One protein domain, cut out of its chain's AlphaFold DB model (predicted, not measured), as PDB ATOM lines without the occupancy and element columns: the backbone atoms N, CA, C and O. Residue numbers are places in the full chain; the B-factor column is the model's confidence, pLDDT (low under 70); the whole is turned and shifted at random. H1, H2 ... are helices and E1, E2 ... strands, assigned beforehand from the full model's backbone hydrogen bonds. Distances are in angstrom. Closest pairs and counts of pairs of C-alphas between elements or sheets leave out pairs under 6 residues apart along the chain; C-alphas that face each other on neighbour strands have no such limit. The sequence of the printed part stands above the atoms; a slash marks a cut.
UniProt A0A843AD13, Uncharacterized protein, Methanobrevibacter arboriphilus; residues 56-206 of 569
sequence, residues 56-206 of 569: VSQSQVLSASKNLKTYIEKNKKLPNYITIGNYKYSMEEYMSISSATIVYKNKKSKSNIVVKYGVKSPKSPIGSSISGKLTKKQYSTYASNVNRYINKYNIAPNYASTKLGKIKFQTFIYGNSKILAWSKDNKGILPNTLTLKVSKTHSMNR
ATOM      1  N   VAL A  56      87.643 117.787 112.559       66.38
ATOM      2  CA  VAL A  56      86.912 116.913 111.619       66.38
ATOM      3  C   VAL A  56      87.422 115.475 111.702       66.38
ATOM      4  O   VAL A  56      88.614 115.238 111.916       66.38
ATOM      5  N   SER A  57      86.541 114.484 111.551       82.38
ATOM      6  CA  SER A  57      86.966 113.078 111.565       82.38
ATOM      7  C   SER A  57      87.685 112.704 110.269       82.38
ATOM      8  O   SER A  57      87.324 113.170 109.186       82.38
ATOM      9  N   GLN A  58      88.665 111.797 110.345       81.44
ATOM     10  CA  GLN A  58      89.350 111.324 109.136       81.44
ATOM     11  C   GLN A  58      88.362 110.728 108.121       81.44
ATOM     12  O   GLN A  58      88.517 110.966 106.930       81.44
ATOM     13  N   SER A  59      87.324 110.009 108.572       76.38
ATOM     14  CA  SER A  59      86.313 109.403 107.688       76.38
ATOM     15  C   SER A  59      85.556 110.444 106.853       76.38
ATOM     16  O   SER A  59      85.404 110.260 105.644       76.38
ATOM     17  N   GLN A  60      85.158 111.574 107.458       74.69
ATOM     18  CA  GLN A  60      84.532 112.688 106.731       74.69
ATOM     19  C   GLN A  60      85.486 113.270 105.680       74.69
ATOM     20  O   GLN A  60      85.073 113.484 104.541       74.69
ATOM     21  N   VAL A  61      86.770 113.458 106.017       81.62
ATOM     22  CA  VAL A  61      87.776 113.949 105.058       81.62
ATOM     23  C   VAL A  61      87.988 112.958 103.908       81.62
ATOM     24  O   VAL A  61      88.130 113.388 102.765       81.62
ATOM     25  N   LEU A  62      87.974 111.644 104.169       82.00
ATOM     26  CA  LEU A  62      88.088 110.618 103.125       82.00
ATOM     27  C   LEU A  62      86.899 110.653 102.154       82.00
ATOM     28  O   LEU A  62      87.112 110.701 100.944       82.00
ATOM     29  N   SER A  63      85.664 110.684 102.667       73.94
ATOM     30  CA  SER A  63      84.458 110.785 101.832       73.94
ATOM     31  C   SER A  63      84.449 112.078 101.005       73.94
ATOM     32  O   SER A  63      84.278 112.027  99.789       73.94
ATOM     33  N   ALA A  64      84.729 113.227 101.629       72.31
ATOM     34  CA  ALA A  64      84.802 114.512 100.934       72.31
ATOM     35  C   ALA A  64      85.897 114.520  99.848       72.31
ATOM     36  O   ALA A  64      85.685 115.019  98.745       72.31
ATOM     37  N   SER A  65      87.050 113.899 100.118       87.50
ATOM     38  CA  SER A  65      88.147 113.779  99.148       87.50
ATOM     39  C   SER A  65      87.800 112.896  97.947       87.50
ATOM     40  O   SER A  65      88.249 113.197  96.842       87.50
ATOM     41  N   LYS A  66      86.983 111.846  98.131       88.00
ATOM     42  CA  LYS A  66      86.457 111.037  97.018       88.00
ATOM     43  C   LYS A  66      85.567 111.884  96.107       88.00
ATOM     44  O   LYS A  66      85.829 111.950  94.909       88.00
ATOM     45  N   ASN A  67      84.616 112.621  96.681       76.00
ATOM     46  CA  ASN A  67      83.733 113.516  95.926       76.00
ATOM     47  C   ASN A  67      84.528 114.621  95.204       76.00
ATOM     48  O   ASN A  67      84.289 114.894  94.029       76.00
ATOM     49  N   LEU A  68      85.529 115.210  95.871       88.31
ATOM     50  CA  LEU A  68      86.404 116.222  95.277       88.31
ATOM     51  C   LEU A  68      87.239 115.665  94.113       88.31
ATOM     52  O   LEU A  68      87.379 116.348  93.102       88.31
ATOM     53  N   LYS A  69      87.787 114.443  94.219       94.25
ATOM     54  CA  LYS A  69      88.489 113.782  93.103       94.25
ATOM     55  C   LYS A  69      87.574 113.695  91.879       94.25
ATOM     56  O   LYS A  69      87.962 114.173  90.817       94.25
ATOM     57  N   THR A  70      86.369 113.146  92.045       85.06
ATOM     58  CA  THR A  70      85.386 113.000  90.959       85.06
ATOM     59  C   THR A  70      84.998 114.354  90.363       85.06
ATOM     60  O   THR A  70      85.019 114.512  89.144       85.06
ATOM     61  N   TYR A  71      84.739 115.367  91.200       83.94
ATOM     62  CA  TYR A  71      84.444 116.725  90.734       83.94
ATOM     63  C   TYR A  71      85.572 117.292  89.864       83.94
ATOM     64  O   TYR A  71      85.305 117.805  88.778       83.94
ATOM     65  N   ILE A  72      86.825 117.194  90.322       83.25
ATOM     66  CA  ILE A  72      87.995 117.723  89.607       83.25
ATOM     67  C   ILE A  72      88.216 116.975  88.287       83.25
ATOM     68  O   ILE A  72      88.560 117.591  87.279       83.25
ATOM     69  N   GLU A  73      88.013 115.658  88.272       85.81
ATOM     70  CA  GLU A  73      88.198 114.826  87.082       85.81
ATOM     71  C   GLU A  73      87.095 115.045  86.034       85.81
ATOM     72  O   GLU A  73      87.429 115.078  84.848       85.81
ATOM     73  N   LYS A  74      85.838 115.292  86.439       84.00
ATOM     74  CA  LYS A  74      84.732 115.683  85.540       84.00
ATOM     75  C   LYS A  74      84.895 117.126  85.042       84.00
ATOM     76  O   LYS A  74      85.079 117.358  83.854       84.00
ATOM     77  N   ASN A  75      84.923 118.098  85.955       75.69
ATOM     78  CA  ASN A  75      84.850 119.533  85.637       75.69
ATOM     79  C   ASN A  75      86.190 120.165  85.220       75.69
ATOM     80  O   ASN A  75      86.235 121.345  84.876       75.69
ATOM     81  N   LYS A  76      87.301 119.428  85.340       85.00
ATOM     82  CA  LYS A  76      88.680 119.895  85.099       85.00
ATOM     83  C   LYS A  76      89.072 121.165  85.882       85.00
ATOM     84  O   LYS A  76      90.062 121.798  85.527       85.00
ATOM     85  N   LYS A  77      88.355 121.523  86.956       82.81
ATOM     86  CA  LYS A  77      88.590 122.693  87.828       82.81
ATOM     87  C   LYS A  77      88.390 122.341  89.306       82.81
ATOM     88  O   LYS A  77      87.754 121.338  89.620       82.81
ATOM     89  N   LEU A  78      88.927 123.162  90.210       79.94
ATOM     90  CA  LEU A  78      88.548 123.107  91.627       79.94
ATOM     91  C   LEU A  78      87.160 123.748  91.836       79.94
ATOM     92  O   LEU A  78      86.845 124.712  91.135       79.94
ATOM     93  N   PRO A  79      86.357 123.272  92.804       81.94
ATOM     94  CA  PRO A  79      85.173 123.988  93.268       81.94
ATOM     95  C   PRO A  79      85.574 125.194  94.138       81.94
ATOM     96  O   PRO A  79      86.710 125.290  94.600       81.94
ATOM     97  N   ASN A  80      84.627 126.099  94.402       77.88
ATOM     98  CA  ASN A  80      84.838 127.258  95.288       77.88
ATOM     99  C   ASN A  80      84.995 126.888  96.770       77.88
ATOM    100  O   ASN A  80      85.623 127.618  97.533       77.88
ATOM    101  N   TYR A  81      84.420 125.759  97.171       80.81
ATOM    102  CA  TYR A  81      84.482 125.218  98.521       80.81
ATOM    103  C   TYR A  81      84.354 123.697  98.485       80.81
ATOM    104  O   TYR A  81      83.960 123.115  97.474       80.81
ATOM    105  N   ILE A  82      84.627 123.059  99.619       82.75
ATOM    106  CA  ILE A  82      84.313 121.651  99.856       82.75
ATOM    107  C   ILE A  82      83.537 121.496 101.163       82.75
ATOM    108  O   ILE A  82      83.889 122.081 102.186       82.75
ATOM    109  N   THR A  83      82.491 120.677 101.143       78.12
ATOM    110  CA  THR A  83      81.765 120.295 102.356       78.12
ATOM    111  C   THR A  83      82.454 119.098 103.016       78.12
ATOM    112  O   THR A  83      82.655 118.066 102.373       78.12
ATOM    113  N   ILE A  84      82.819 119.213 104.298       70.75
ATOM    114  CA  ILE A  84      83.361 118.101 105.100       70.75
ATOM    115  C   ILE A  84      82.476 117.941 106.338       70.75
ATOM    116  O   ILE A  84      82.448 118.809 107.209       70.75
ATOM    117  N   GLY A  85      81.729 116.838 106.411       68.62
ATOM    118  CA  GLY A  85      80.601 116.751 107.341       68.62
ATOM    119  C   GLY A  85      79.491 117.701 106.888       68.62
ATOM    120  O   GLY A  85      79.022 117.577 105.764       68.62
ATOM    121  N   ASN A  86      79.115 118.655 107.738       56.19
ATOM    122  CA  ASN A  86      78.082 119.666 107.481       56.19
ATOM    123  C   ASN A  86      78.631 121.101 107.316       56.19
ATOM    124  O   ASN A  86      77.847 122.035 107.179       56.19
ATOM    125  N   TYR A  87      79.954 121.300 107.331       62.41
ATOM    126  CA  TYR A  87      80.571 122.627 107.215       62.41
ATOM    127  C   TYR A  87      81.277 122.801 105.862       62.41
ATOM    128  O   TYR A  87      81.904 121.864 105.357       62.41
ATOM    129  N   LYS A  88      81.166 124.000 105.277       79.69
ATOM    130  CA  LYS A  88      81.828 124.393 104.022       79.69
ATOM    131  C   LYS A  88      83.204 124.977 104.340       79.69
ATOM    132  O   LYS A  88      83.295 125.959 105.064       79.69
ATOM    133  N   TYR A  89      84.254 124.399 103.773       79.81
ATOM    134  CA  TYR A  89      85.636 124.853 103.919       79.81
ATOM    135  C   TYR A  89      86.137 125.442 102.605       79.81
ATOM    136  O   TYR A  89      85.806 124.936 101.526       79.81
ATOM    137  N   SER A  90      86.978 126.469 102.692       86.00
ATOM    138  CA  SER A  90      87.772 126.933 101.553       86.00
ATOM    139  C   SER A  90      88.719 125.834 101.054       86.00
ATOM    140  O   SER A  90      89.041 124.872 101.765       86.00
ATOM    141  N   MET A  91      89.196 125.962  99.817       88.88
ATOM    142  CA  MET A  91      90.124 124.982  99.250       88.88
ATOM    143  C   MET A  91      91.512 125.052  99.913       88.88
ATOM    144  O   MET A  91      92.229 124.054  99.977       88.88
ATOM    145  N   GLU A  92      91.854 126.201 100.486       88.56
ATOM    146  CA  GLU A  92      93.005 126.466 101.343       88.56
ATOM    147  C   GLU A  92      92.916 125.711 102.677       88.56
ATOM    148  O   GLU A  92      93.853 125.008 103.068       88.56
ATOM    149  N   GLU A  93      91.769 125.787 103.354       88.50
ATOM    150  CA  GLU A  93      91.501 125.024 104.578       88.50
ATOM    151  C   GLU A  93      91.477 123.518 104.279       88.50
ATOM    152  O   GLU A  93      92.079 122.732 105.016       88.50
ATOM    153  N   TYR A  94      90.909 123.099 103.140       95.69
ATOM    154  CA  TYR A  94      91.018 121.716 102.664       95.69
ATOM    155  C   TYR A  94      92.467 121.286 102.413       95.69
ATOM    156  O   TYR A  94      92.833 120.160 102.758       95.69
ATOM    157  N   MET A  95      93.322 122.144 101.846       95.31
ATOM    158  CA  MET A  95      94.744 121.836 101.656       95.31
ATOM    159  C   MET A  95      95.427 121.552 103.001       95.31
ATOM    160  O   MET A  95      96.214 120.606 103.095       95.31
ATOM    161  N   SER A  96      95.071 122.296 104.054       93.69
ATOM    162  CA  SER A  96      95.519 122.035 105.427       93.69
ATOM    163  C   SER A  96      94.984 120.701 105.963       93.69
ATOM    164  O   SER A  96      95.760 119.824 106.348       93.69
ATOM    165  N   ILE A  97      93.659 120.511 105.935       96.62
ATOM    166  CA  ILE A  97      92.961 119.334 106.482       96.62
ATOM    167  C   ILE A  97      93.423 118.038 105.795       96.62
ATOM    168  O   ILE A  97      93.741 117.048 106.459       96.62
ATOM    169  N   SER A  98      93.503 118.032 104.463       98.31
ATOM    170  CA  SER A  98      93.938 116.871 103.681       98.31
ATOM    171  C   SER A  98      95.412 116.533 103.928       98.31
ATOM    172  O   SER A  98      95.743 115.368 104.156       98.31
ATOM    173  N   SER A  99      96.291 117.539 103.999       97.31
ATOM    174  CA  SER A  99      97.713 117.333 104.308       97.31
ATOM    175  C   SER A  99      97.914 116.771 105.718       97.31
ATOM    176  O   SER A  99      98.652 115.801 105.895       97.31
ATOM    177  N   ALA A 100      97.209 117.310 106.718       94.81
ATOM    178  CA  ALA A 100      97.214 116.778 108.079       94.81
ATOM    179  C   ALA A 100      96.670 115.336 108.139       94.81
ATOM    180  O   ALA A 100      97.254 114.491 108.818       94.81
ATOM    181  N   THR A 101      95.624 115.017 107.367       97.25
ATOM    182  CA  THR A 101      95.057 113.658 107.275       97.25
ATOM    183  C   THR A 101      96.077 112.651 106.749       97.25
ATOM    184  O   THR A 101      96.241 111.580 107.335       97.25
ATOM    185  N   ILE A 102      96.817 112.996 105.688       98.31
ATOM    186  CA  ILE A 102      97.883 112.144 105.140       98.31
ATOM    187  C   ILE A 102      98.993 111.936 106.181       98.31
ATOM    188  O   ILE A 102      99.424 110.804 106.396       98.31
ATOM    189  N   VAL A 103      99.415 112.993 106.888       94.00
ATOM    190  CA  VAL A 103     100.420 112.892 107.964       94.00
ATOM    191  C   VAL A 103      99.950 111.968 109.089       94.00
ATOM    192  O   VAL A 103     100.708 111.100 109.520       94.00
ATOM    193  N   TYR A 104      98.708 112.123 109.556       91.62
ATOM    194  CA  TYR A 104      98.157 111.327 110.655       91.62
ATOM    195  C   TYR A 104      98.063 109.854 110.256       91.62
ATOM    196  O   TYR A 104      98.544 108.992 110.990       91.62
ATOM    197  N   LYS A 105      97.556 109.565 109.052       92.75
ATOM    198  CA  LYS A 105      97.500 108.203 108.512       92.75
ATOM    199  C   LYS A 105      98.878 107.578 108.304       92.75
ATOM    200  O   LYS A 105      99.054 106.403 108.614       92.75
ATOM    201  N   ASN A 106      99.869 108.340 107.838       93.50
ATOM    202  CA  ASN A 106     101.234 107.833 107.693       93.50
ATOM    203  C   ASN A 106     101.871 107.500 109.057       93.50
ATOM    204  O   ASN A 106     102.605 106.525 109.166       93.50
ATOM    205  N   LYS A 107     101.514 108.248 110.111       91.38
ATOM    206  CA  LYS A 107     101.864 107.958 111.514       91.38
ATOM    207  C   LYS A 107     100.955 106.915 112.195       91.38
ATOM    208  O   LYS A 107     101.089 106.706 113.394       91.38
ATOM    209  N   LYS A 108     100.012 106.289 111.474       91.06
ATOM    210  CA  LYS A 108      98.967 105.385 112.012       91.06
ATOM    211  C   LYS A 108      98.079 106.005 113.115       91.06
ATOM    212  O   LYS A 108      97.394 105.279 113.833       91.06
ATOM    213  N   SER A 109      98.039 107.335 113.241       86.12
ATOM    214  CA  SER A 109      97.189 108.022 114.220       86.12
ATOM    215  C   SER A 109      95.713 107.949 113.824       86.12
ATOM    216  O   SER A 109      95.346 108.244 112.684       86.12
ATOM    217  N   LYS A 110      94.861 107.603 114.796       83.12
ATOM    218  CA  LYS A 110      93.393 107.596 114.679       83.12
ATOM    219  C   LYS A 110      92.742 108.930 115.083       83.12
ATOM    220  O   LYS A 110      91.525 109.048 115.004       83.12
ATOM    221  N   SER A 111      93.520 109.925 115.518       74.50
ATOM    222  CA  SER A 111      92.997 111.211 115.997       74.50
ATOM    223  C   SER A 111      92.208 111.965 114.918       74.50
ATOM    224  O   SER A 111      92.555 111.924 113.731       74.50
ATOM    225  N   ASN A 112      91.182 112.705 115.349       71.06
ATOM    226  CA  ASN A 112      90.501 113.692 114.510       71.06
ATOM    227  C   ASN A 112      91.468 114.815 114.111       71.06
ATOM    228  O   ASN A 112      92.377 115.172 114.862       71.06
ATOM    229  N   ILE A 113      91.249 115.378 112.928       84.19
ATOM    230  CA  ILE A 113      92.080 116.428 112.348       84.19
ATOM    231  C   ILE A 113      91.651 117.764 112.938       84.19
ATOM    232  O   ILE A 113      90.492 118.145 112.801       84.19
ATOM    233  N   VAL A 114      92.574 118.470 113.591       79.12
ATOM    234  CA  VAL A 114      92.344 119.851 114.036       79.12
ATOM    235  C   VAL A 114      92.224 120.743 112.804       79.12
ATOM    236  O   VAL A 114      93.089 120.703 111.927       79.12
ATOM    237  N   VAL A 115      91.154 121.532 112.726       79.56
ATOM    238  CA  VAL A 115      90.962 122.462 111.614       79.56
ATOM    239  C   VAL A 115      91.766 123.734 111.864       79.56
ATOM    240  O   VAL A 115      91.645 124.364 112.914       79.56
ATOM    241  N   LYS A 116      92.557 124.142 110.868       79.00
ATOM    242  CA  LYS A 116      93.149 125.478 110.803       79.00
ATOM    243  C   LYS A 116      92.253 126.351 109.927       79.00
ATOM    244  O   LYS A 116      92.109 126.057 108.747       79.00
ATOM    245  N   TYR A 117      91.655 127.380 110.520       79.06
ATOM    246  CA  TYR A 117      90.738 128.307 109.850       79.06
ATOM    247  C   TYR A 117      91.430 129.561 109.327       79.06
ATOM    248  O   TYR A 117      92.439 129.998 109.883       79.06
ATOM    249  N   GLY A 118      90.834 130.183 108.307       74.00
ATOM    250  CA  GLY A 118      91.303 131.460 107.768       74.00
ATOM    251  C   GLY A 118      92.668 131.351 107.091       74.00
ATOM    252  O   GLY A 118      93.456 132.296 107.140       74.00
ATOM    253  N   VAL A 119      92.966 130.188 106.502       80.50
ATOM    254  CA  VAL A 119      94.177 129.971 105.707       80.50
ATOM    255  C   VAL A 119      94.084 130.844 104.457       80.50
ATOM    256  O   VAL A 119      93.166 130.698 103.656       80.50
ATOM    257  N   LYS A 120      95.026 131.773 104.294       80.44
ATOM    258  CA  LYS A 120      95.032 132.715 103.168       80.44
ATOM    259  C   LYS A 120      95.370 132.002 101.850       80.44
ATOM    260  O   LYS A 120      96.191 131.079 101.835       80.44
ATOM    261  N   SER A 121      94.789 132.468 100.746       79.62
ATOM    262  CA  SER A 121      95.103 132.015  99.382       79.62
ATOM    263  C   SER A 121      96.575 132.267  99.011       79.62
ATOM    264  O   SER A 121      97.187 133.205  99.534       79.62
ATOM    265  N   PRO A 122      97.173 131.459  98.112       78.75
ATOM    266  CA  PRO A 122      98.552 131.661  97.672       78.75
ATOM    267  C   PRO A 122      98.691 132.979  96.894       78.75
ATOM    268  O   PRO A 122      97.911 133.243  95.982       78.75
ATOM    269  N   LYS A 123      99.712 133.790  97.212       69.75
ATOM    270  CA  LYS A 123      99.927 135.106  96.574       69.75
ATOM    271  C   LYS A 123     100.212 135.009  95.070       69.75
ATOM    272  O   LYS A 123      99.823 135.894  94.315       69.75
ATOM    273  N   SER A 124     100.936 133.974  94.638       65.38
ATOM    274  CA  SER A 124     101.373 133.812  93.240       65.38
ATOM    275  C   SER A 124     101.627 132.327  92.921       65.38
ATOM    276  O   SER A 124     102.763 131.856  93.035       65.38
ATOM    277  N   PRO A 125     100.591 131.536  92.576       64.38
ATOM    278  CA  PRO A 125     100.721 130.092  92.356       64.38
ATOM    279  C   PRO A 125     101.455 129.740  91.042       64.38
ATOM    280  O   PRO A 125     100.856 129.496  89.992       64.38
ATOM    281  N   ILE A 126     102.786 129.668  91.113       63.41
ATOM    282  CA  ILE A 126     103.693 129.301  90.010       63.41
ATOM    283  C   ILE A 126     104.096 127.825  90.139       63.41
ATOM    284  O   ILE A 126     104.381 127.356  91.236       63.41
ATOM    285  N   GLY A 127     104.180 127.084  89.029       78.00
ATOM    286  CA  GLY A 127     104.639 125.693  89.071       78.00
ATOM    287  C   GLY A 127     104.804 125.013  87.711       78.00
ATOM    288  O   GLY A 127     104.383 125.535  86.678       78.00
ATOM    289  N   SER A 128     105.448 123.849  87.752       86.75
ATOM    290  CA  SER A 128     105.884 123.032  86.614       86.75
ATOM    291  C   SER A 128     104.739 122.206  86.005       86.75
ATOM    292  O   SER A 128     103.690 122.026  86.624       86.75
ATOM    293  N   SER A 129     104.955 121.647  84.809       91.12
ATOM    294  CA  SER A 129     104.164 120.497  84.346       91.12
ATOM    295  C   SER A 129     104.580 119.270  85.154       91.12
ATOM    296  O   SER A 129     105.771 119.012  85.293       91.12
ATOM    297  N   ILE A 130     103.613 118.529  85.691       94.06
ATOM    298  CA  ILE A 130     103.847 117.419  86.617       94.06
ATOM    299  C   ILE A 130     103.491 116.110  85.918       94.06
ATOM    300  O   ILE A 130     102.334 115.896  85.564       94.06
ATOM    301  N   SER A 131     104.465 115.220  85.740       93.56
ATOM    302  CA  SER A 131     104.251 113.879  85.190       93.56
ATOM    303  C   SER A 131     105.120 112.871  85.933       93.56
ATOM    304  O   SER A 131     106.329 113.062  86.027       93.56
ATOM    305  N   GLY A 132     104.519 111.815  86.485       95.62
ATOM    306  CA  GLY A 132     105.249 110.720  87.124       95.62
ATOM    307  C   GLY A 132     104.567 110.129  88.357       95.62
ATOM    308  O   GLY A 132     103.398 110.393  88.655       95.62
ATOM    309  N   LYS A 133     105.327 109.301  89.080       97.44
ATOM    310  CA  LYS A 133     104.900 108.601  90.300       97.44
ATOM    311  C   LYS A 133     105.660 109.124  91.521       97.44
ATOM    312  O   LYS A 133     106.866 109.344  91.459       97.44
ATOM    313  N   LEU A 134     104.956 109.269  92.640       97.69
ATOM    314  CA  LEU A 134     105.513 109.548  93.964       97.69
ATOM    315  C   LEU A 134     105.262 108.360  94.889       97.69
ATOM    316  O   LEU A 134     104.135 107.881  94.980       97.69
ATOM    317  N   THR A 135     106.279 107.902  95.613       98.38
ATOM    318  CA  THR A 135     106.123 106.858  96.638       98.38
ATOM    319  C   THR A 135     105.395 107.382  97.874       98.38
ATOM    320  O   THR A 135     105.372 108.587  98.141       98.38
ATOM    321  N   LYS A 136     104.867 106.468  98.697       97.94
ATOM    322  CA  LYS A 136     104.279 106.781 100.010       97.94
ATOM    323  C   LYS A 136     105.173 107.644 100.898       97.94
ATOM    324  O   LYS A 136     104.685 108.610 101.486       97.94
ATOM    325  N   LYS A 137     106.479 107.353 100.946       96.75
ATOM    326  CA  LYS A 137     107.471 108.159 101.679       96.75
ATOM    327  C   LYS A 137     107.531 109.590 101.129       96.75
ATOM    328  O   LYS A 137     107.487 110.543 101.905       96.75
ATOM    329  N   GLN A 138     107.571 109.747  99.806       98.00
ATOM    330  CA  GLN A 138     107.657 111.051  99.143       98.00
ATOM    331  C   GLN A 138     106.392 111.892  99.346       98.00
ATOM    332  O   GLN A 138     106.487 112.975  99.922       98.00
ATOM    333  N   TYR A 139     105.206 111.408  98.952       98.19
ATOM    334  CA  TYR A 139     103.994 112.231  99.067       98.19
ATOM    335  C   TYR A 139     103.641 112.541 100.531       98.19
ATOM    336  O   TYR A 139     103.192 113.648 100.820       98.19
ATOM    337  N   SER A 140     103.917 111.630 101.476       96.81
ATOM    338  CA  SER A 140     103.706 111.896 102.909       96.81
ATOM    339  C   SER A 140     104.675 112.954 103.444       96.81
ATOM    340  O   SER A 140     104.291 113.768 104.282       96.81
ATOM    341  N   THR A 141     105.910 112.997 102.931       97.38
ATOM    342  CA  THR A 141     106.880 114.060 103.247       97.38
ATOM    343  C   THR A 141     106.405 115.410 102.713       97.38
ATOM    344  O   THR A 141     106.430 116.401 103.440       97.38
ATOM    345  N   TYR A 142     105.897 115.465 101.477       96.81
ATOM    346  CA  TYR A 142     105.383 116.710 100.896       96.81
ATOM    347  C   TYR A 142     104.115 117.202 101.610       96.81
ATOM    348  O   TYR A 142     104.038 118.382 101.942       96.81
ATOM    349  N   ALA A 143     103.185 116.305 101.958       96.69
ATOM    350  CA  ALA A 143     102.046 116.621 102.820       96.69
ATOM    351  C   ALA A 143     102.496 117.133 104.201       96.69
ATOM    352  O   ALA A 143     101.962 118.124 104.696       96.69
ATOM    353  N   SER A 144     103.533 116.536 104.802       90.94
ATOM    354  CA  SER A 144     104.104 117.026 106.063       90.94
ATOM    355  C   SER A 144     104.719 118.421 105.938       90.94
ATOM    356  O   SER A 144     104.581 119.225 106.859       90.94
ATOM    357  N   ASN A 145     105.388 118.722 104.823       90.00
ATOM    358  CA  ASN A 145     105.999 120.028 104.585       90.00
ATOM    359  C   ASN A 145     104.940 121.110 104.329       90.00
ATOM    360  O   ASN A 145     105.024 122.179 104.931       90.00
ATOM    361  N   VAL A 146     103.909 120.817 103.528       93.44
ATOM    362  CA  VAL A 146     102.761 121.717 103.309       93.44
ATOM    363  C   VAL A 146     101.997 121.967 104.610       93.44
ATOM    364  O   VAL A 146     101.747 123.119 104.951       93.44
ATOM    365  N   ASN A 147     101.703 120.921 105.388       90.94
ATOM    366  CA  ASN A 147     101.050 121.061 106.691       90.94
ATOM    367  C   ASN A 147     101.885 121.932 107.653       90.94
ATOM    368  O   ASN A 147     101.347 122.816 108.313       90.94
ATOM    369  N   ARG A 148     103.213 121.741 107.712       88.06
ATOM    370  CA  ARG A 148     104.105 122.590 108.526       88.06
ATOM    371  C   ARG A 148     104.093 124.050 108.055       88.06
ATOM    372  O   ARG A 148     104.030 124.948 108.887       88.06
ATOM    373  N   TYR A 149     104.125 124.282 106.742       85.56
ATOM    374  CA  TYR A 149     104.097 125.619 106.146       85.56
ATOM    375  C   TYR A 149     102.790 126.360 106.465       85.56
ATOM    376  O   TYR A 149     102.836 127.481 106.969       85.56
ATOM    377  N   ILE A 150     101.635 125.721 106.244       87.00
ATOM    378  CA  ILE A 150     100.319 126.316 106.525       87.00
ATOM    379  C   ILE A 150     100.169 126.614 108.021       87.00
ATOM    380  O   ILE A 150      99.742 127.708 108.382       87.00
ATOM    381  N   ASN A 151     100.583 125.699 108.904       81.50
ATOM    382  CA  ASN A 151     100.513 125.936 110.348       81.50
ATOM    383  C   ASN A 151     101.423 127.086 110.816       81.50
ATOM    384  O   ASN A 151     101.028 127.812 111.725       81.50
ATOM    385  N   LYS A 152     102.598 127.278 110.193       86.81
ATOM    386  CA  LYS A 152     103.531 128.368 110.531       86.81
ATOM    387  C   LYS A 152     103.083 129.732 109.994       86.81
ATOM    388  O   LYS A 152     103.173 130.717 110.714       86.81
ATOM    389  N   TYR A 153     102.637 129.801 108.739       81.31
ATOM    390  CA  TYR A 153     102.421 131.076 108.034       81.31
ATOM    391  C   TYR A 153     100.944 131.433 107.795       81.31
ATOM    392  O   TYR A 153     100.648 132.513 107.289       81.31
ATOM    393  N   ASN A 154     100.014 130.533 108.131       82.88
ATOM    394  CA  ASN A 154      98.568 130.673 107.918       82.88
ATOM    395  C   ASN A 154      98.171 131.065 106.476       82.88
ATOM    396  O   ASN A 154      97.218 131.811 106.243       82.88
ATOM    397  N   ILE A 155      98.928 130.567 105.499       80.88
ATOM    398  CA  ILE A 155      98.752 130.805 104.065       80.88
ATOM    399  C   ILE A 155      99.092 129.522 103.305       80.88
ATOM    400  O   ILE A 155     100.046 128.818 103.652       80.88
ATOM    401  N   ALA A 156      98.313 129.204 102.275       86.38
ATOM    402  CA  ALA A 156      98.613 128.105 101.373       86.38
ATOM    403  C   ALA A 156      99.896 128.415 100.571       86.38
ATOM    404  O   ALA A 156     100.064 129.536 100.082       86.38
ATOM    405  N   PRO A 157     100.838 127.465 100.430       83.00
ATOM    406  CA  PRO A 157     102.068 127.713  99.689       83.00
ATOM    407  C   PRO A 157     101.782 127.882  98.192       83.00
ATOM    408  O   PRO A 157     100.980 127.146  97.616       83.00
ATOM    409  N   ASN A 158     102.507 128.801  97.543       76.94
ATOM    410  CA  ASN A 158     102.441 129.019  96.091       76.94
ATOM    411  C   ASN A 158     102.688 127.719  95.294       76.94
ATOM    412  O   ASN A 158     102.085 127.507  94.241       76.94
ATOM    413  N   TYR A 159     103.553 126.841  95.814       84.69
ATOM    414  CA  TYR A 159     103.804 125.497  95.303       84.69
ATOM    415  C   TYR A 159     104.343 124.568  96.397       84.69
ATOM    416  O   TYR A 159     104.987 125.010  97.347       84.69
ATOM    417  N   ALA A 160     104.160 123.261  96.217       90.19
ATOM    418  CA  ALA A 160     104.937 122.242  96.916       90.19
ATOM    419  C   ALA A 160     106.157 121.856  96.062       90.19
ATOM    420  O   ALA A 160     106.006 121.462  94.905       90.19
ATOM    421  N   SER A 161     107.369 121.960  96.615       90.88
ATOM    422  CA  SER A 161     108.583 121.488  95.932       90.88
ATOM    423  C   SER A 161     108.694 119.965  96.054       90.88
ATOM    424  O   SER A 161     108.659 119.434  97.166       90.88
ATOM    425  N   THR A 162     108.788 119.257  94.926       93.44
ATOM    426  CA  THR A 162     108.807 117.785  94.873       93.44
ATOM    427  C   THR A 162     109.792 117.260  93.827       93.44
ATOM    428  O   THR A 162     110.228 118.009  92.957       93.44
ATOM    429  N   LYS A 163     110.078 115.946  93.838       93.56
ATOM    430  CA  LYS A 163     110.877 115.291  92.781       93.56
ATOM    431  C   LYS A 163     110.254 115.428  91.376       93.56
ATOM    432  O   LYS A 163     110.983 115.353  90.398       93.56
ATOM    433  N   LEU A 164     108.940 115.654  91.262       92.44
ATOM    434  CA  LEU A 164     108.265 115.894  89.975       92.44
ATOM    435  C   LEU A 164     108.225 117.386  89.581       92.44
ATOM    436  O   LEU A 164     107.497 117.757  88.665       92.44
ATOM    437  N   GLY A 165     108.960 118.250  90.290       92.44
ATOM    438  CA  GLY A 165     108.953 119.701  90.107       92.44
ATOM    439  C   GLY A 165     108.077 120.447  91.120       92.44
ATOM    440  O   GLY A 165     107.644 119.897  92.141       92.44
ATOM    441  N   LYS A 166     107.835 121.735  90.843       92.38
ATOM    442  CA  LYS A 166     107.032 122.632  91.689       92.38
ATOM    443  C   LYS A 166     105.544 122.388  91.421       92.38
ATOM    444  O   LYS A 166     105.014 122.869  90.423       92.38
ATOM    445  N   ILE A 167     104.870 121.639  92.293       91.94
ATOM    446  CA  ILE A 167     103.439 121.331  92.165       91.94
ATOM    447  C   ILE A 167     102.615 122.543  92.621       91.94
ATOM    448  O   ILE A 167     102.682 122.918  93.791       91.94
ATOM    449  N   LYS A 168     101.820 123.135  91.717       88.25
ATOM    450  CA  LYS A 168     100.889 124.241  92.024       88.25
ATOM    451  C   LYS A 168      99.831 123.838  93.060       88.25
ATOM    452  O   LYS A 168      99.443 122.671  93.119       88.25
ATOM    453  N   PHE A 169      99.301 124.825  93.785       87.00
ATOM    454  CA  PHE A 169      98.180 124.708  94.734       87.00
ATOM    455  C   PHE A 169      97.075 123.731  94.282       87.00
ATOM    456  O   PHE A 169      96.792 122.751  94.972       87.00
ATOM    457  N   GLN A 170      96.512 123.932  93.086       89.12
ATOM    458  CA  GLN A 170      95.392 123.135  92.575       89.12
ATOM    459  C   GLN A 170      95.791 121.687  92.268       89.12
ATOM    460  O   GLN A 170      95.099 120.748  92.664       89.12
ATOM    461  N   THR A 171      96.947 121.491  91.626       92.56
ATOM    462  CA  THR A 171      97.481 120.147  91.343       92.56
ATOM    463  C   THR A 171      97.830 119.397  92.636       92.56
ATOM    464  O   THR A 171      97.659 118.181  92.704       92.56
ATOM    465  N   PHE A 172      98.269 120.099  93.687       95.31
ATOM    466  CA  PHE A 172      98.550 119.496  94.991       95.31
ATOM    467  C   PHE A 172      97.265 119.057  95.707       95.31
ATOM    468  O   PHE A 172      97.195 117.938  96.209       95.31
ATOM    469  N   ILE A 173      96.224 119.896  95.684       95.56
ATOM    470  CA  ILE A 173      94.882 119.560  96.182       95.56
ATOM    471  C   ILE A 173      94.314 118.334  95.459       95.56
ATOM    472  O   ILE A 173      93.816 117.422  96.118       95.56
ATOM    473  N   TYR A 174      94.451 118.260  94.131       96.12
ATOM    474  CA  TYR A 174      94.068 117.078  93.355       96.12
ATOM    475  C   TYR A 174      94.905 115.837  93.724       96.12
ATOM    476  O   TYR A 174      94.366 114.743  93.875       96.12
ATOM    477  N   GLY A 175      96.213 115.983  93.953       98.00
ATOM    478  CA  GLY A 175      97.060 114.887  94.440       98.00
ATOM    479  C   GLY A 175      96.621 114.352  95.807       98.00
ATOM    480  O   GLY A 175      96.484 113.138  95.978       98.00
ATOM    481  N   ASN A 176      96.331 115.245  96.754       98.56
ATOM    482  CA  ASN A 176      95.788 114.887  98.062       98.56
ATOM    483  C   ASN A 176      94.405 114.226  97.952       98.56
ATOM    484  O   ASN A 176      94.167 113.214  98.617       98.56
ATOM    485  N   SER A 177      93.511 114.741  97.097       98.25
ATOM    486  CA  SER A 177      92.178 114.158  96.922       98.25
ATOM    487  C   SER A 177      92.256 112.749  96.334       98.25
ATOM    488  O   SER A 177      91.595 111.856  96.853       98.25
ATOM    489  N   LYS A 178      93.157 112.484  95.374       98.50
ATOM    490  CA  LYS A 178      93.446 111.120  94.884       98.50
ATOM    491  C   LYS A 178      93.950 110.178  95.977       98.50
ATOM    492  O   LYS A 178      93.452 109.059  96.074       98.50
ATOM    493  N   ILE A 179      94.916 110.612  96.794       98.75
ATOM    494  CA  ILE A 179      95.460 109.804  97.903       98.75
ATOM    495  C   ILE A 179      94.344 109.408  98.876       98.75
ATOM    496  O   ILE A 179      94.244 108.248  99.281       98.75
ATOM    497  N   LEU A 180      93.504 110.371  99.258       98.25
ATOM    498  CA  LEU A 180      92.469 110.178 100.269       98.25
ATOM    499  C   LEU A 180      91.213 109.488  99.706       98.25
ATOM    500  O   LEU A 180      90.591 108.714 100.425       98.25
ATOM    501  N   ALA A 181      90.898 109.658  98.420       93.44
ATOM    502  CA  ALA A 181      89.894 108.862  97.714       93.44
ATOM    503  C   ALA A 181      90.295 107.380  97.663       93.44
ATOM    504  O   ALA A 181      89.536 106.528  98.108       93.44
ATOM    505  N   TRP A 182      91.531 107.069  97.244       97.50
ATOM    506  CA  TRP A 182      92.045 105.694  97.307       97.50
ATOM    507  C   TRP A 182      91.986 105.151  98.738       97.50
ATOM    508  O   TRP A 182      91.580 104.013  98.963       97.50
ATOM    509  N   SER A 183      92.332 105.986  99.725       94.75
ATOM    510  CA  SER A 183      92.263 105.621 101.140       94.75
ATOM    511  C   SER A 183      90.842 105.328 101.624       94.75
ATOM    512  O   SER A 183      90.670 104.430 102.446       94.75
ATOM    513  N   LYS A 184      89.818 106.028 101.113       90.88
ATOM    514  CA  LYS A 184      88.404 105.737 101.404       90.88
ATOM    515  C   LYS A 184      88.050 104.312 100.992       90.88
ATOM    516  O   LYS A 184      87.484 103.577 101.797       90.88
ATOM    517  N   ASP A 185      88.428 103.946  99.774       91.12
ATOM    518  CA  ASP A 185      88.074 102.664  99.165       91.12
ATOM    519  C   ASP A 185      88.911 101.507  99.747       91.12
ATOM    520  O   ASP A 185      88.443 100.380  99.862       91.12
ATOM    521  N   ASN A 186      90.118 101.800 100.246       94.12
ATOM    522  CA  ASN A 186      91.048 100.826 100.824       94.12
ATOM    523  C   ASN A 186      91.067 100.871 102.364       94.12
ATOM    524  O   ASN A 186      92.127 100.927 102.991       94.12
ATOM    525  N   LYS A 187      89.880 100.868 102.991       89.69
ATOM    526  CA  LYS A 187      89.683 100.730 104.456       89.69
ATOM    527  C   LYS A 187      90.496 101.725 105.315       89.69
ATOM    528  O   LYS A 187      90.862 101.441 106.452       89.69
ATOM    529  N   GLY A 188      90.792 102.912 104.786       84.38
ATOM    530  CA  GLY A 188      91.563 103.962 105.456       84.38
ATOM    531  C   GLY A 188      93.089 103.818 105.390       84.38
ATOM    532  O   GLY A 188      93.779 104.607 106.046       84.38
ATOM    533  N   ILE A 189      93.620 102.862 104.618       93.38
ATOM    534  CA  ILE A 189      95.055 102.668 104.345       93.38
ATOM    535  C   ILE A 189      95.531 103.727 103.333       93.38
ATOM    536  O   ILE A 189      94.737 104.261 102.569       93.38
ATOM    537  N   LEU A 190      96.818 104.083 103.326       97.25
ATOM    538  CA  LEU A 190      97.400 104.997 102.329       97.25
ATOM    539  C   LEU A 190      98.057 104.227 101.164       97.25
ATOM    540  O   LEU A 190      98.763 103.255 101.452       97.25
ATOM    541  N   PRO A 191      97.915 104.681  99.900       97.81
ATOM    542  CA  PRO A 191      98.420 103.978  98.718       97.81
ATOM    543  C   PRO A 191      99.948 103.897  98.686       97.81
ATOM    544  O   PRO A 191     100.639 104.816  99.123       97.81
ATOM    545  N   ASN A 192     100.509 102.845  98.090       97.88
ATOM    546  CA  ASN A 192     101.967 102.717  97.967       97.88
ATOM    547  C   ASN A 192     102.585 103.781  97.040       97.88
ATOM    548  O   ASN A 192     103.715 104.218  97.272       97.88
ATOM    549  N   THR A 193     101.834 104.251  96.034       97.50
ATOM    550  CA  THR A 193     102.240 105.346  95.139       97.50
ATOM    551  C   THR A 193     101.077 106.287  94.800       97.50
ATOM    552  O   THR A 193      99.914 105.901  94.859       97.50
ATOM    553  N   LEU A 194     101.401 107.527  94.427       97.88
ATOM    554  CA  LEU A 194     100.507 108.492  93.786       97.88
ATOM    555  C   LEU A 194     101.018 108.760  92.364       97.88
ATOM    556  O   LEU A 194     102.158 109.189  92.202       97.88
ATOM    557  N   THR A 195     100.166 108.580  91.353       97.19
ATOM    558  CA  THR A 195     100.455 108.954  89.956       97.19
ATOM    559  C   THR A 195      99.787 110.285  89.597       97.19
ATOM    560  O   THR A 195      98.564 110.434  89.730       97.19
ATOM    561  N   LEU A 196     100.581 111.233  89.088       95.81
ATOM    562  CA  LEU A 196     100.134 112.534  88.579       95.81
ATOM    563  C   LEU A 196     100.566 112.718  87.118       95.81
ATOM    564  O   LEU A 196     101.692 112.385  86.757       95.81
ATOM    565  N   LYS A 197      99.671 113.278  86.297       94.56
ATOM    566  CA  LYS A 197      99.924 113.721  84.918       94.56
ATOM    567  C   LYS A 197      99.068 114.967  84.664       94.56
ATOM    568  O   LYS A 197      97.899 114.849  84.318       94.56
ATOM    569  N   VAL A 198      99.614 116.152  84.939       91.25
ATOM    570  CA  VAL A 198      98.914 117.448  84.870       91.25
ATOM    571  C   VAL A 198      99.849 118.510  84.285       91.25
ATOM    572  O   VAL A 198     100.896 118.814  84.855       91.25
ATOM    573  N   SER A 199      99.473 119.099  83.147       89.19
ATOM    574  CA  SER A 199     100.238 120.181  82.506       89.19
ATOM    575  C   SER A 199     100.207 121.486  83.319       89.19
ATOM    576  O   SER A 199      99.191 121.817  83.943       89.19
ATOM    577  N   LYS A 200     101.274 122.297  83.228       84.12
ATOM    578  CA  LYS A 200     101.331 123.663  83.788       84.12
ATOM    579  C   LYS A 200     100.183 124.562  83.301       84.12
ATOM    580  O   LYS A 200      99.782 125.466  84.039       84.12
ATOM    581  N   THR A 201      99.669 124.291  82.091       82.50
ATOM    582  CA  THR A 201      98.608 125.030  81.375       82.50
ATOM    583  C   THR A 201      97.208 124.409  81.483       82.50
ATOM    584  O   THR A 201      96.253 124.998  80.966       82.50
ATOM    585  N   HIS A 202      97.074 123.243  82.135       84.38
ATOM    586  CA  HIS A 202      95.798 122.540  82.327       84.38
ATOM    587  C   HIS A 202      94.758 123.476  82.967       84.38
ATOM    588  O   HIS A 202      95.103 124.228  83.877       84.38
ATOM    589  N   SER A 203      93.494 123.418  82.536       79.81
ATOM    590  CA  SER A 203      92.405 124.312  82.985       79.81
ATOM    591  C   SER A 203      92.308 124.431  84.513       79.81
ATOM    592  O   SER A 203      92.272 125.538  85.044       79.81
ATOM    593  N   MET A 204      92.414 123.310  85.230       81.50
ATOM    594  CA  MET A 204      92.505 123.245  86.700       81.50
ATOM    595  C   MET A 204      93.531 124.203  87.326       81.50
ATOM    596  O   MET A 204      93.287 124.744  88.397       81.50
ATOM    597  N   ASN A 205      94.669 124.426  86.664       74.88
ATOM    598  CA  ASN A 205      95.755 125.290  87.129       74.88
ATOM    599  C   ASN A 205      95.582 126.768  86.720       74.88
ATOM    600  O   ASN A 205      96.484 127.565  86.988       74.88
ATOM    601  N   ARG A 206      94.468 127.127  86.060       68.88
ATOM    602  CA  ARG A 206      94.094 128.507  85.695       68.88
ATOM    603  C   ARG A 206      93.107 129.137  86.686       68.88
ATOM    604  O   ARG A 206      93.082 130.353  86.814       68.88
TER     605      ARG A 206
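AT A GLANCE: This is residues 56 to 206 of the 569 residues of an uncharacterized protein of Methanobrevibacter arboriphilus (UniProt A0A843AD13). Two crossed helices, H2 and H4, make the core, with H1 packed over one side of it and H3 over the other side. Three small two-stranded sheets lie round this group of helices, E1 with E2 near H1 and the start of H2, E3 with E6 and E4 with E5 near H3 and H4, and the long link of residues 107 to 129 runs round the outside. The printed part has 151 residues with four named helices and six named strands in the order H1 E1 E2 H2 E3 H3 E4 E5 H4 E6; each sheet is antiparallel, and the class is mixed, helices and strands. It is compact, with a radius of gyration of the C-alphas of 13.7 A, and its rounded outline spans 36 by 32 by 31 A.

IN THESE COORDINATES: H1 is residues 58 to 75, 25.3 A long, and begins at C-alpha 58 at (89.350, 111.324, 109.136). E1, residues 82 to 84, and E2, residues 87 to 89, are each 6.4 A long. H2 follows at residues 91 to 106, 22.1 A. E3 is residues 130 to 135, 14.7 A, and H3 is residues 136 to 153, 25.7 A. E4, residues 159 to 162, is 9.2 A long and E5, residues 165 to 168, is 9.5 A long. H4 is residues 169 to 185, 24.7 A, beginning at C-alpha 169 at (98.180, 124.708, 94.734). E6 is residues 193 to 198, 16.2 A, ending at C-alpha 198 at (98.914, 117.448, 84.870).

HOW THE PARTS SIT: H2 is the hub, touching three helices, and the helix packing is mostly crossed. H2 touches H4 at a steep tilt of 46 degrees, the same way, the closest C-alphas being Met 95 and Ile 173 at 5.9 A. H2 touches H3 at a steep tilt of 48 degrees, opposite ways, closest at Ser 99 and Ala 143, with C-alphas 4.6 A apart. H1 touches H4 at a steep tilt of 58 degrees, opposite ways, closest at the C-alphas of Lys 66 and Ala 181, 4.1 A. H1 and H3 are apart, while H3 and H4 are near each other. The hairpin E1 and E2 has N 82 and O 89 within hydrogen-bond range at 2.9 A. Antiparallel E3 and E6 have N 134 and O 194 at 2.8 A, and the hairpin E4 and E5 has N 160 and O 167 at 2.9 A. Every O i to N i+4 pair is within hydrogen-bond range in H1, H2, H3 and H4.

THE WHOLE: The two C-alphas farthest apart, those of Lys 110 and Thr 201, are 38.0 A from each other. The printed part has no cut. The link from H2 to E3 is long, 23 residues. The mean pLDDT of the printed part is 87.0, and residue 56, residues 85 to 87, residues 123 to 126 and residue 206 are under 70.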